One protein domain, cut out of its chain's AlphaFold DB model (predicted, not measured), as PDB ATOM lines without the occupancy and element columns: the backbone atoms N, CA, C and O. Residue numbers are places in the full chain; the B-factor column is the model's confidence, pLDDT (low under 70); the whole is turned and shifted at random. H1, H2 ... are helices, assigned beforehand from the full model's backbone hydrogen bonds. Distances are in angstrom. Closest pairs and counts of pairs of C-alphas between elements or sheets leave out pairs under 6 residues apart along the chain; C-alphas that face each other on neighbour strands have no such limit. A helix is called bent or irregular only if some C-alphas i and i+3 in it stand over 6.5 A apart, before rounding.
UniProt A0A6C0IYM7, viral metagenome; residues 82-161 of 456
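AT A GLANCE: This is residues 82 to 161 of the 456 residues of a protein of viral metagenome (UniProt A0A6C0IYM7). This is a small knot of six short helices with the short helix H3 in its middle: H4 folds back along H3 as a helical hairpin, and H1 and H5 also pack on H3. H6 begins near the first residue of H3, H2 packs on H6 at the end of the body away from H4, and residues 154 to 161 stick out as a tail. The printed part has 80 residues with six named helices, H1 to H6 in chain order, and no named strand; the class is all helix. The whole is compact, with a radius of gyration of the C-alphas of 12.8 A, and spans 36 by 35 by 22 A.

HOW THE PARTS SIT: The longest helix by residues is H4, residues 124 to 134. It touches H3, residues 114 to 119, at a shallow tilt of 26 degrees, opposite ways; the closest C-alphas, of Ala 118 and Val 127, are 6.0 A apart, and the two form a helical hairpin. H3 is the hub, touching four helices. H5, residues 137 to 141, touches it with the C-alphas of Phe 114 and Ala 140 closest, at 5.0 A. H1, residues 94 to 103, touches H3 at a steep tilt of 69.7 degrees, only just short of about perpendicular, opposite ways; the closest C-alphas, of Ile 96 and Ala 118, are 5.6 A apart. H6, residues 145 to 152, only just touches H3, with 3 pairs of C-alphas within 8 A, the closest those of Phe 114 and Ala 145 at 4.7 A. H2, residues 107 to 110, touches H6, with the C-alphas of Arg 110 and Tyr 146 closest, at 5.6 A. The helix packing is mostly crossed, only just: of 3 touching pairs with a tilt, 1 is shallow. H4 is apart from H1, H2 and H6. Every O i to N i+4 pair is within hydrogen-bond range in H1, H3, H4 and H5; in H6 2 of 4 are, and H2 is too short for such a pair.

IN THESE COORDINATES: H4 is 15.8 A long, from C-alpha 124 at (258.278, 241.801, 192.676) to C-alpha 134 at (243.950, 235.796, 195.609). H1 is 14.3 A long and begins at C-alpha 94, (251.077, 231.333, 182.514). H6 is 11.5 A long and irregular, with C-alphas 148 and 151 7.1 A apart. H3 is 8.7 A long, H5 6.2 A and H2 5.9 A.

THE WHOLE: The C-alphas of Lys 87 and Lys 107, the two farthest apart, are 36.7 A apart. Without residues 154 to 161, which stand free, the body spans 36 by 22 by 21 A. The printed part has no cut, and the five links between helices are tight. Residues 82 to 93 hold no named element. The mean pLDDT of the printed part is 82.0; residues 87 to 92 and 150 to 157 are under 70.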
ATOM      1  N   LYS A  82     235.003 240.921 192.472       91.19
ATOM      2  CA  LYS A  82     235.665 242.102 191.901       91.19
ATOM      3  C   LYS A  82     236.973 242.366 192.649       91.19
ATOM      4  O   LYS A  82     237.015 242.220 193.864       91.19
ATOM      5  N   TYR A  83     238.028 242.762 191.951       89.56
ATOM      6  CA  TYR A  83     239.270 243.242 192.565       89.56
ATOM      7  C   TYR A  83     239.353 244.769 192.428       89.56
ATOM      8  O   TYR A  83     238.986 245.288 191.374       89.56
ATOM      9  N   ILE A  84     239.781 245.476 193.481       87.12
ATOM     10  CA  ILE A  84     239.845 246.959 193.533       87.12
ATOM     11  C   ILE A  84     241.303 247.475 193.638       87.12
ATOM     12  O   ILE A  84     241.540 248.627 193.966       87.12
ATOM     13  N   GLY A  85     242.313 246.642 193.357       82.00
ATOM     14  CA  GLY A  85     243.717 247.083 193.330       82.00
ATOM     15  C   GLY A  85     244.160 247.664 191.983       82.00
ATOM     16  O   GLY A  85     243.516 248.559 191.439       82.00
ATOM     17  N   THR A  86     245.283 247.176 191.446       71.25
ATOM     18  CA  THR A  86     245.904 247.734 190.233       71.25
ATOM     19  C   THR A  86     244.982 247.680 189.002       71.25
ATOM     20  O   THR A  86     244.167 246.768 188.830       71.25
ATOM     21  N   LYS A  87     245.143 248.652 188.087       59.19
ATOM     22  CA  LYS A  87     244.409 248.715 186.804       59.19
ATOM     23  C   LYS A  87     244.836 247.632 185.800       59.19
ATOM     24  O   LYS A  87     244.279 247.577 184.700       59.19
ATOM     25  N   GLN A  88     245.804 246.776 186.140       65.88
ATOM     26  CA  GLN A  88     246.293 245.736 185.240       65.88
ATOM     27  C   GLN A  88     245.152 244.751 184.934       65.88
ATOM     28  O   GLN A  88     244.628 244.067 185.818       65.88
ATOM     29  N   LYS A  89     244.702 244.719 183.673       61.75
ATOM     30  CA  LYS A  89     243.551 243.897 183.258       61.75
ATOM     31  C   LYS A  89     243.904 242.413 183.134       61.75
ATOM     32  O   LYS A  89     243.026 241.571 183.315       61.75
ATOM     33  N   LYS A  90     245.164 242.090 182.829       67.19
ATOM     34  CA  LYS A  90     245.636 240.720 182.609       67.19
ATOM     35  C   LYS A  90     246.659 240.354 183.676       67.19
ATOM     36  O   LYS A  90     247.640 241.061 183.856       67.19
ATOM     37  N   LEU A  91     246.395 239.249 184.365       67.69
ATOM     38  CA  LEU A  91     247.318 238.670 185.330       67.69
ATOM     39  C   LEU A  91     248.456 237.952 184.592       67.69
ATOM     40  O   LEU A  91     248.145 237.064 183.787       67.69
ATOM     41  N   PRO A  92     249.734 238.266 184.869       68.12
ATOM     42  CA  PRO A  92     250.818 237.348 184.542       68.12
ATOM     43  C   PRO A  92     250.616 236.049 185.339       68.12
ATOM     44  O   PRO A  92     250.019 236.059 186.418       68.12
ATOM     45  N   GLY A  93     251.015 234.892 184.812       72.75
ATOM     46  CA  GLY A  93     250.752 233.635 185.527       72.75
ATOM     47  C   GLY A  93     250.739 232.373 184.682       72.75
ATOM     48  O   GLY A  93     250.700 231.276 185.244       72.75
ATOM     49  N   ASN A  94     250.808 232.495 183.356       84.12
ATOM     50  CA  ASN A  94     251.077 231.333 182.514       84.12
ATOM     51  C   ASN A  94     252.492 230.819 182.789       84.12
ATOM     52  O   ASN A  94     252.676 229.625 182.976       84.12
ATOM     53  N   GLU A  95     253.452 231.723 182.954       88.19
ATOM     54  CA  GLU A  95     254.846 231.451 183.293       88.19
ATOM     55  C   GLU A  95     254.963 230.671 184.610       88.19
ATOM     56  O   GLU A  95     255.660 229.660 184.676       88.19
ATOM     57  N   ILE A  96     254.207 231.075 185.641       88.94
ATOM     58  CA  ILE A  96     254.170 230.369 186.933       88.94
ATOM     59  C   ILE A  96     253.622 228.949 186.750       88.94
ATOM     60  O   ILE A  96     254.156 227.999 187.321       88.94
ATOM     61  N   ARG A  97     252.549 228.785 185.963       86.62
ATOM     62  CA  ARG A  97     251.949 227.467 185.701       86.62
ATOM     63  C   ARG A  97     252.886 226.567 184.911       86.62
ATOM     64  O   ARG A  97     252.965 225.384 185.226       86.62
ATOM     65  N   GLU A  98     253.581 227.102 183.914       88.62
ATOM     66  CA  GLU A  98     254.567 226.350 183.142       88.62
ATOM     67  C   GLU A  98     255.757 225.940 184.012       88.62
ATOM     68  O   GLU A  98     256.153 224.774 183.990       88.62
ATOM     69  N   LEU A  99     256.263 226.835 184.868       89.25
ATOM     70  CA  LEU A  99     257.297 226.479 185.838       89.25
ATOM     71  C   LEU A  99     256.807 225.404 186.820       89.25
ATOM     72  O   LEU A  99     257.504 224.420 187.055       89.25
ATOM     73  N   TYR A 100     255.586 225.540 187.347       88.75
ATOM     74  CA  TYR A 100     254.991 224.518 188.208       88.75
ATOM     75  C   TYR A 100     254.904 223.164 187.497       88.75
ATOM     76  O   TYR A 100     255.291 222.158 188.077       88.75
ATOM     77  N   LYS A 101     254.426 223.114 186.247       87.38
ATOM     78  CA  LYS A 101     254.314 221.859 185.485       87.38
ATOM     79  C   LYS A 101     255.660 221.154 185.322       87.38
ATOM     80  O   LYS A 101     255.676 219.930 185.395       87.38
ATOM     81  N   LYS A 102     256.746 221.912 185.127       87.75
ATOM     82  CA  LYS A 102     258.115 221.382 185.030       87.75
ATOM     83  C   LYS A 102     258.627 220.829 186.362       87.75
ATOM     84  O   LYS A 102     259.321 219.825 186.365       87.75
ATOM     85  N   LEU A 103     258.263 221.462 187.479       87.75
ATOM     86  CA  LEU A 103     258.780 221.124 188.810       87.75
ATOM     87  C   LEU A 103     257.846 220.242 189.653       87.75
ATOM     88  O   LEU A 103     258.233 219.819 190.732       87.75
ATOM     89  N   LYS A 104     256.602 219.976 189.232       80.81
ATOM     90  CA  LYS A 104     255.570 219.341 190.084       80.81
ATOM     91  C   LYS A 104     255.971 217.970 190.654       80.81
ATOM     92  O   LYS A 104     255.477 217.612 191.724       80.81
ATOM     93  N   ASP A 105     256.822 217.238 189.936       80.19
ATOM     94  CA  ASP A 105     257.327 215.911 190.307       80.19
ATOM     95  C   ASP A 105     258.727 215.986 190.949       80.19
ATOM     96  O   ASP A 105     259.221 215.004 191.504       80.19
ATOM     97  N   ASP A 106     259.341 217.170 190.930       78.38
ATOM     98  CA  ASP A 106     260.611 217.459 191.580       78.38
ATOM     99  C   ASP A 106     260.415 217.578 193.099       78.38
ATOM    100  O   ASP A 106     259.413 218.107 193.593       78.38
ATOM    101  N   LYS A 107     261.391 217.114 193.879       77.94
ATOM    102  CA  LYS A 107     261.415 217.336 195.330       77.94
ATOM    103  C   LYS A 107     261.507 218.835 195.645       77.94
ATOM    104  O   LYS A 107     260.946 219.268 196.654       77.94
ATOM    105  N   ASP A 108     262.102 219.623 194.752       81.62
ATOM    106  CA  ASP A 108     262.328 221.056 194.916       81.62
ATOM    107  C   ASP A 108     261.048 221.888 194.978       81.62
ATOM    108  O   ASP A 108     261.010 222.913 195.661       81.62
ATOM    109  N   ILE A 109     259.939 221.440 194.375       87.75
ATOM    110  CA  ILE A 109     258.668 222.181 194.461       87.75
ATOM    111  C   ILE A 109     258.105 222.234 195.886       87.75
ATOM    112  O   ILE A 109     257.294 223.106 196.209       87.75
ATOM    113  N   ARG A 110     258.538 221.315 196.761       90.25
ATOM    114  CA  ARG A 110     258.185 221.322 198.187       90.25
ATOM    115  C   ARG A 110     258.977 222.376 198.959       90.25
ATOM    116  O   ARG A 110     258.484 222.850 199.979       90.25
ATOM    117  N   ASN A 111     260.157 222.770 198.474       91.38
ATOM    118  CA  ASN A 111     261.000 223.816 199.066       91.38
ATOM    119  C   ASN A 111     260.480 225.234 198.781       91.38
ATOM    120  O   ASN A 111     260.931 226.190 199.404       91.38
ATOM    121  N   LEU A 112     259.529 225.388 197.855       92.88
ATOM    122  CA  LEU A 112     259.024 226.687 197.420       92.88
ATOM    123  C   LEU A 112     257.599 226.923 197.923       92.88
ATOM    124  O   LEU A 112     256.740 226.044 197.832       92.88
ATOM    125  N   SER A 113     257.317 228.138 198.393       92.69
ATOM    126  CA  SER A 113     255.943 228.646 198.478       92.69
ATOM    127  C   SER A 113     255.441 229.085 197.095       92.69
ATOM    128  O   SER A 113     256.226 229.204 196.150       92.69
ATOM    129  N   PHE A 114     254.141 229.371 196.955       90.62
ATOM    130  CA  PHE A 114     253.631 229.999 195.727       90.62
ATOM    131  C   PHE A 114     254.332 231.337 195.448       90.62
ATOM    132  O   PHE A 114     254.715 231.596 194.310       90.62
ATOM    133  N   TYR A 115     254.551 232.149 196.487       91.81
ATOM    134  CA  TYR A 115     255.256 233.425 196.389       91.81
ATOM    135  C   TYR A 115     256.676 233.240 195.836       91.81
ATOM    136  O   TYR A 115     257.037 233.869 194.844       91.81
ATOM    137  N   ASN A 116     257.461 232.322 196.413       93.19
ATOM    138  CA  ASN A 116     258.839 232.086 195.965       93.19
ATOM    139  C   ASN A 116     258.906 231.474 194.564       93.19
ATOM    140  O   ASN A 116     259.821 231.781 193.808       93.19
ATOM    141  N   LEU A 117     257.940 230.624 194.201       92.75
ATOM    142  CA  LEU A 117     257.836 230.105 192.841       92.75
ATOM    143  C   LEU A 117     257.546 231.233 191.842       92.75
ATOM    144  O   LEU A 117     258.175 231.292 190.792       92.75
ATOM    145  N   ALA A 118     256.619 232.136 192.173       92.19
ATOM    146  CA  ALA A 118     256.249 233.255 191.312       92.19
ATOM    147  C   ALA A 118     257.420 234.228 191.091       92.19
ATOM    148  O   ALA A 118     257.652 234.652 189.964       92.19
ATOM    149  N   GLN A 119     258.212 234.503 192.133       93.88
ATOM    150  CA  GLN A 119     259.410 235.352 192.044       93.88
ATOM    151  C   GLN A 119     260.499 234.814 191.110       93.88
ATOM    152  O   GLN A 119     261.351 235.578 190.676       93.88
ATOM    153  N   LYS A 120     260.498 233.514 190.788       93.44
ATOM    154  CA  LYS A 120     261.469 232.952 189.836       93.44
ATOM    155  C   LYS A 120     261.202 233.370 188.390       93.44
ATOM    156  O   LYS A 120     262.079 233.187 187.554       93.44
ATOM    157  N   VAL A 121     259.999 233.856 188.083       92.94
ATOM    158  CA  VAL A 121     259.558 234.131 186.704       92.94
ATOM    159  C   VAL A 121     258.905 235.496 186.522       92.94
ATOM    160  O   VAL A 121     258.646 235.878 185.388       92.94
ATOM    161  N   LEU A 122     258.637 236.229 187.604       91.00
ATOM    162  CA  LEU A 122     258.007 237.547 187.582       91.00
ATOM    163  C   LEU A 122     258.753 238.526 188.492       91.00
ATOM    164  O   LEU A 122     259.351 238.126 189.492       91.00
ATOM    165  N   ASP A 123     258.642 239.816 188.179       89.88
ATOM    166  CA  ASP A 123     259.119 240.893 189.040       89.88
ATOM    167  C   ASP A 123     258.319 240.986 190.360       89.88
ATOM    168  O   ASP A 123     257.217 240.449 190.513       89.88
ATOM    169  N   GLY A 124     258.875 241.698 191.343       88.06
ATOM    170  CA  GLY A 124     258.278 241.801 192.676       88.06
ATOM    171  C   GLY A 124     256.939 242.547 192.744       88.06
ATOM    172  O   GLY A 124     256.175 242.329 193.684       88.06
ATOM    173  N   GLU A 125     256.620 243.437 191.804       88.12
ATOM    174  CA  GLU A 125     255.314 244.103 191.740       88.12
ATOM    175  C   GLU A 125     254.245 243.152 191.199       88.12
ATOM    176  O   GLU A 125     253.210 242.966 191.841       88.12
ATOM    177  N   SER A 126     254.551 242.452 190.108       88.38
ATOM    178  CA  SER A 126     253.706 241.422 189.504       88.38
ATOM    179  C   SER A 126     253.380 240.292 190.487       88.38
ATOM    180  O   SER A 126     252.228 239.862 190.593       88.38
ATOM    181  N   VAL A 127     254.364 239.828 191.271       89.50
ATOM    182  CA  VAL A 127     254.126 238.816 192.317       89.50
ATOM    183  C   VAL A 127     253.168 239.341 193.388       89.50
ATOM    184  O   VAL A 127     252.227 238.633 193.760       89.50
ATOM    185  N   ARG A 128     253.373 240.572 193.874       88.12
ATOM    186  CA  ARG A 128     252.491 241.191 194.878       88.12
ATOM    187  C   ARG A 128     251.060 241.313 194.359       88.12
ATOM    188  O   ARG A 128     250.139 240.893 195.055       88.12
ATOM    189  N   ASP A 129     250.875 241.787 193.130       87.00
ATOM    190  CA  ASP A 129     249.551 241.953 192.524       87.00
ATOM    191  C   ASP A 129     248.798 240.618 192.380       87.00
ATOM    192  O   ASP A 129     247.622 240.513 192.744       87.00
ATOM    193  N   ILE A 130     249.480 239.553 191.936       87.44
ATOM    194  CA  ILE A 130     248.877 238.213 191.854       87.44
ATOM    195  C   ILE A 130     248.449 237.724 193.235       87.44
ATOM    196  O   ILE A 130     247.325 237.242 193.391       87.44
ATOM    197  N   VAL A 131     249.325 237.845 194.237       88.19
ATOM    198  CA  VAL A 131     249.040 237.413 195.611       88.19
ATOM    199  C   VAL A 131     247.876 238.203 196.197       88.19
ATOM    200  O   VAL A 131     246.975 237.613 196.801       88.19
ATOM    201  N   ASP A 132     247.822 239.507 195.949       89.19
ATOM    202  CA  ASP A 132     246.729 240.383 196.357       89.19
ATOM    203  C   ASP A 132     245.392 239.966 195.762       89.19
ATOM    204  O   ASP A 132     244.401 239.850 196.485       89.19
ATOM    205  N   ARG A 133     245.367 239.617 194.477       87.50
ATOM    206  CA  ARG A 133     244.155 239.154 193.787       87.50
ATOM    207  C   ARG A 133     243.635 237.811 194.265       87.50
ATOM    208  O   ARG A 133     242.467 237.504 194.031       87.50
ATOM    209  N   THR A 134     244.451 237.015 194.956       86.19
ATOM    210  CA  THR A 134     243.950 235.796 195.609       86.19
ATOM    211  C   THR A 134     243.056 236.119 196.808       86.19
ATOM    212  O   THR A 134     242.176 235.326 197.148       86.19
ATOM    213  N   GLY A 135     243.268 237.270 197.457       88.75
ATOM    214  CA  GLY A 135     242.634 237.626 198.724       88.75
ATOM    215  C   GLY A 135     243.130 236.816 199.928       88.75
ATOM    216  O   GLY A 135     242.515 236.902 200.988       88.75
ATOM    217  N   TYR A 136     244.214 236.042 199.790       87.81
ATOM    218  CA  TYR A 136     244.807 235.217 200.850       87.81
ATOM    219  C   TYR A 136     246.322 235.419 200.900       87.81
ATOM    220  O   TYR A 136     247.025 235.075 199.953       87.81
ATOM    221  N   ASN A 137     246.845 235.937 202.008       81.94
ATOM    222  CA  ASN A 137     248.288 236.113 202.165       81.94
ATOM    223  C   ASN A 137     248.986 234.832 202.606       81.94
ATOM    224  O   ASN A 137     250.012 234.466 202.034       81.94
ATOM    225  N   ASN A 138     248.448 234.122 203.603       79.56
ATOM    226  CA  ASN A 138     249.201 233.015 204.188       79.56
ATOM    227  C   ASN A 138     249.377 231.868 203.194       79.56
ATOM    228  O   ASN A 138     250.456 231.301 203.050       79.56
ATOM    229  N   GLY A 139     248.295 231.540 202.480       76.19
ATOM    230  CA  GLY A 139     248.309 230.466 201.494       76.19
ATOM    231  C   GLY A 139     249.350 230.699 200.400       76.19
ATOM    232  O   GLY A 139     249.974 229.743 199.959       76.19
ATOM    233  N   ALA A 140     249.569 231.948 199.989       80.12
ATOM    234  CA  ALA A 140     250.564 232.279 198.976       80.12
ATOM    235  C   ALA A 140     252.004 232.221 199.515       80.12
ATOM    236  O   ALA A 140     252.892 231.709 198.837       80.12
ATOM    237  N   CYS A 141     252.232 232.734 200.725       81.94
ATOM    238  CA  CYS A 141     253.584 232.924 201.253       81.94
ATOM    239  C   CYS A 141     254.142 231.709 202.002       81.94
ATOM    240  O   CYS A 141     255.353 231.554 202.084       81.94
ATOM    241  N   VAL A 142     253.281 230.864 202.572       83.88
ATOM    242  CA  VAL A 142     253.709 229.860 203.561       83.88
ATOM    243  C   VAL A 142     253.375 228.430 203.142       83.88
ATOM    244  O   VAL A 142     254.094 227.497 203.493       83.88
ATOM    245  N   LYS A 143     252.304 228.226 202.370       87.19
ATOM    246  CA  LYS A 143     251.940 226.891 201.886       87.19
ATOM    247  C   LYS A 143     252.903 226.459 200.779       87.19
ATOM    248  O   LYS A 143     253.144 227.224 199.845       87.19
ATOM    249  N   GLN A 144     253.381 225.214 200.840       90.62
ATOM    250  CA  GLN A 144     254.170 224.626 199.755       90.62
ATOM    251  C   GLN A 144     253.429 224.756 198.415       90.62
ATOM    252  O   GLN A 144     252.242 224.411 198.317       90.62
ATOM    253  N   ALA A 145     254.138 225.169 197.365       89.00
ATOM    254  CA  ALA A 145     253.613 225.273 196.008       89.00
ATOM    255  C   ALA A 145     253.024 223.934 195.533       89.00
ATOM    256  O   ALA A 145     251.957 223.916 194.912       89.00
ATOM    257  N   TYR A 146     253.642 222.816 195.940       87.50
ATOM    258  CA  TYR A 146     253.123 221.458 195.751       87.50
ATOM    259  C   TYR A 146     251.630 221.336 196.113       87.50
ATOM    260  O   TYR A 146     250.820 220.896 195.299       87.50
ATOM    261  N   HIS A 147     251.235 221.797 197.305       85.38
ATOM    262  CA  HIS A 147     249.844 221.755 197.772       85.38
ATOM    263  C   HIS A 147     248.997 222.945 197.314       85.38
ATOM    264  O   HIS A 147     247.768 222.892 197.415       85.38
ATOM    265  N   TYR A 148     249.623 224.039 196.880       82.44
ATOM    266  CA  TYR A 148     248.916 225.214 196.376       82.44
ATOM    267  C   TYR A 148     248.241 224.913 195.031       82.44
ATOM    268  O   TYR A 148     247.069 225.233 194.847       82.44
ATOM    269  N   PHE A 149     248.951 224.235 194.124       76.06
ATOM    270  CA  PHE A 149     248.467 223.931 192.774       76.06
ATOM    271  C   PHE A 149     247.738 222.587 192.636       76.06
ATOM    272  O   PHE A 149     246.927 222.441 191.724       76.06
ATOM    273  N   LYS A 150     247.958 221.621 193.544       69.00
ATOM    274  CA  LYS A 150     247.308 220.290 193.514       69.00
ATOM    275  C   LYS A 150     245.771 220.335 193.367       69.00
ATOM    276  O   LYS A 150     245.247 219.530 192.603       69.00
ATOM    277  N   PRO A 151     245.027 221.274 193.991       59.44
ATOM    278  CA  PRO A 151     243.583 221.403 193.762       59.44
ATOM    279  C   PRO A 151     243.201 221.845 192.336       59.44
ATOM    280  O   PRO A 151     242.095 221.559 191.882       59.44
ATOM    281  N   PHE A 152     244.096 222.536 191.622       52.56
ATOM    282  CA  PHE A 152     243.848 223.107 190.293       52.56
ATOM    283  C   PHE A 152     244.189 222.156 189.139       52.56
ATOM    284  O   PHE A 152     243.798 222.422 188.006       52.56
ATOM    285  N   SER A 153     244.893 221.049 189.396       49.81
ATOM    286  CA  SER A 153     245.364 220.142 188.341       49.81
ATOM    287  C   SER A 153     244.307 219.157 187.822       49.81
ATOM    288  O   SER A 153     244.574 218.476 186.836       49.81
ATOM    289  N   LYS A 154     243.118 219.060 188.451       46.81
ATOM    290  CA  LYS A 154     242.139 217.992 188.147       46.81
ATOM    291  C   LYS A 154     240.651 218.380 188.016       46.81
ATOM    292  O   LYS A 154     239.837 217.467 187.918       46.81
ATOM    293  N   SER A 155     240.217 219.651 187.995       44.50
ATOM    294  CA  SER A 155     238.765 219.915 187.816       44.50
ATOM    295  C   SER A 155     238.360 221.285 187.261       44.50
ATOM    296  O   SER A 155     239.060 222.284 187.424       44.50
ATOM    297  N   LYS A 156     237.162 221.311 186.644       55.22
ATOM    298  CA  LYS A 156     236.330 222.510 186.431       55.22
ATOM    299  C   LYS A 156     236.254 223.316 187.736       55.22
ATOM    300  O   LYS A 156     236.220 222.729 188.812       55.22
ATOM    301  N   ARG A 157     236.197 224.651 187.643       67.88
ATOM    302  CA  ARG A 157     236.135 225.574 188.796       67.88
ATOM    303  C   ARG A 157     235.139 225.065 189.851       67.88
ATOM    304  O   ARG A 157     233.942 225.016 189.578       67.88
ATOM    305  N   ALA A 158     235.648 224.666 191.020       77.81
ATOM    306  CA  ALA A 158     234.832 224.106 192.091       77.81
ATOM    307  C   ALA A 158     233.736 225.094 192.516       77.81
ATOM    308  O   ALA A 158     233.991 226.298 192.628       77.81
ATOM    309  N   LYS A 159     232.530 224.572 192.754       90.62
ATOM    310  CA  LYS A 159     231.444 225.338 193.369       90.62
ATOM    311  C   LYS A 159     231.615 225.298 194.879       90.62
ATOM    312  O   LYS A 159     232.078 224.296 195.422       90.62
ATOM    313  N   TYR A 160     231.234 226.370 195.557       92.38
ATOM    314  CA  TYR A 160     231.203 226.402 197.012       92.38
ATOM    315  C   TYR A 160     229.770 226.494 197.518       92.38
ATOM    316  O   TYR A 160     228.897 227.055 196.858       92.38
ATOM    317  N   PHE A 161     229.575 225.963 198.716       94.94
ATOM    318  CA  PHE A 161     228.327 225.968 199.456       94.94
ATOM    319  C   PHE A 161     228.559 226.526 200.858       94.94
ATOM    320  O   PHE A 161     229.670 226.435 201.394       94.94
TER     321      PHE A 161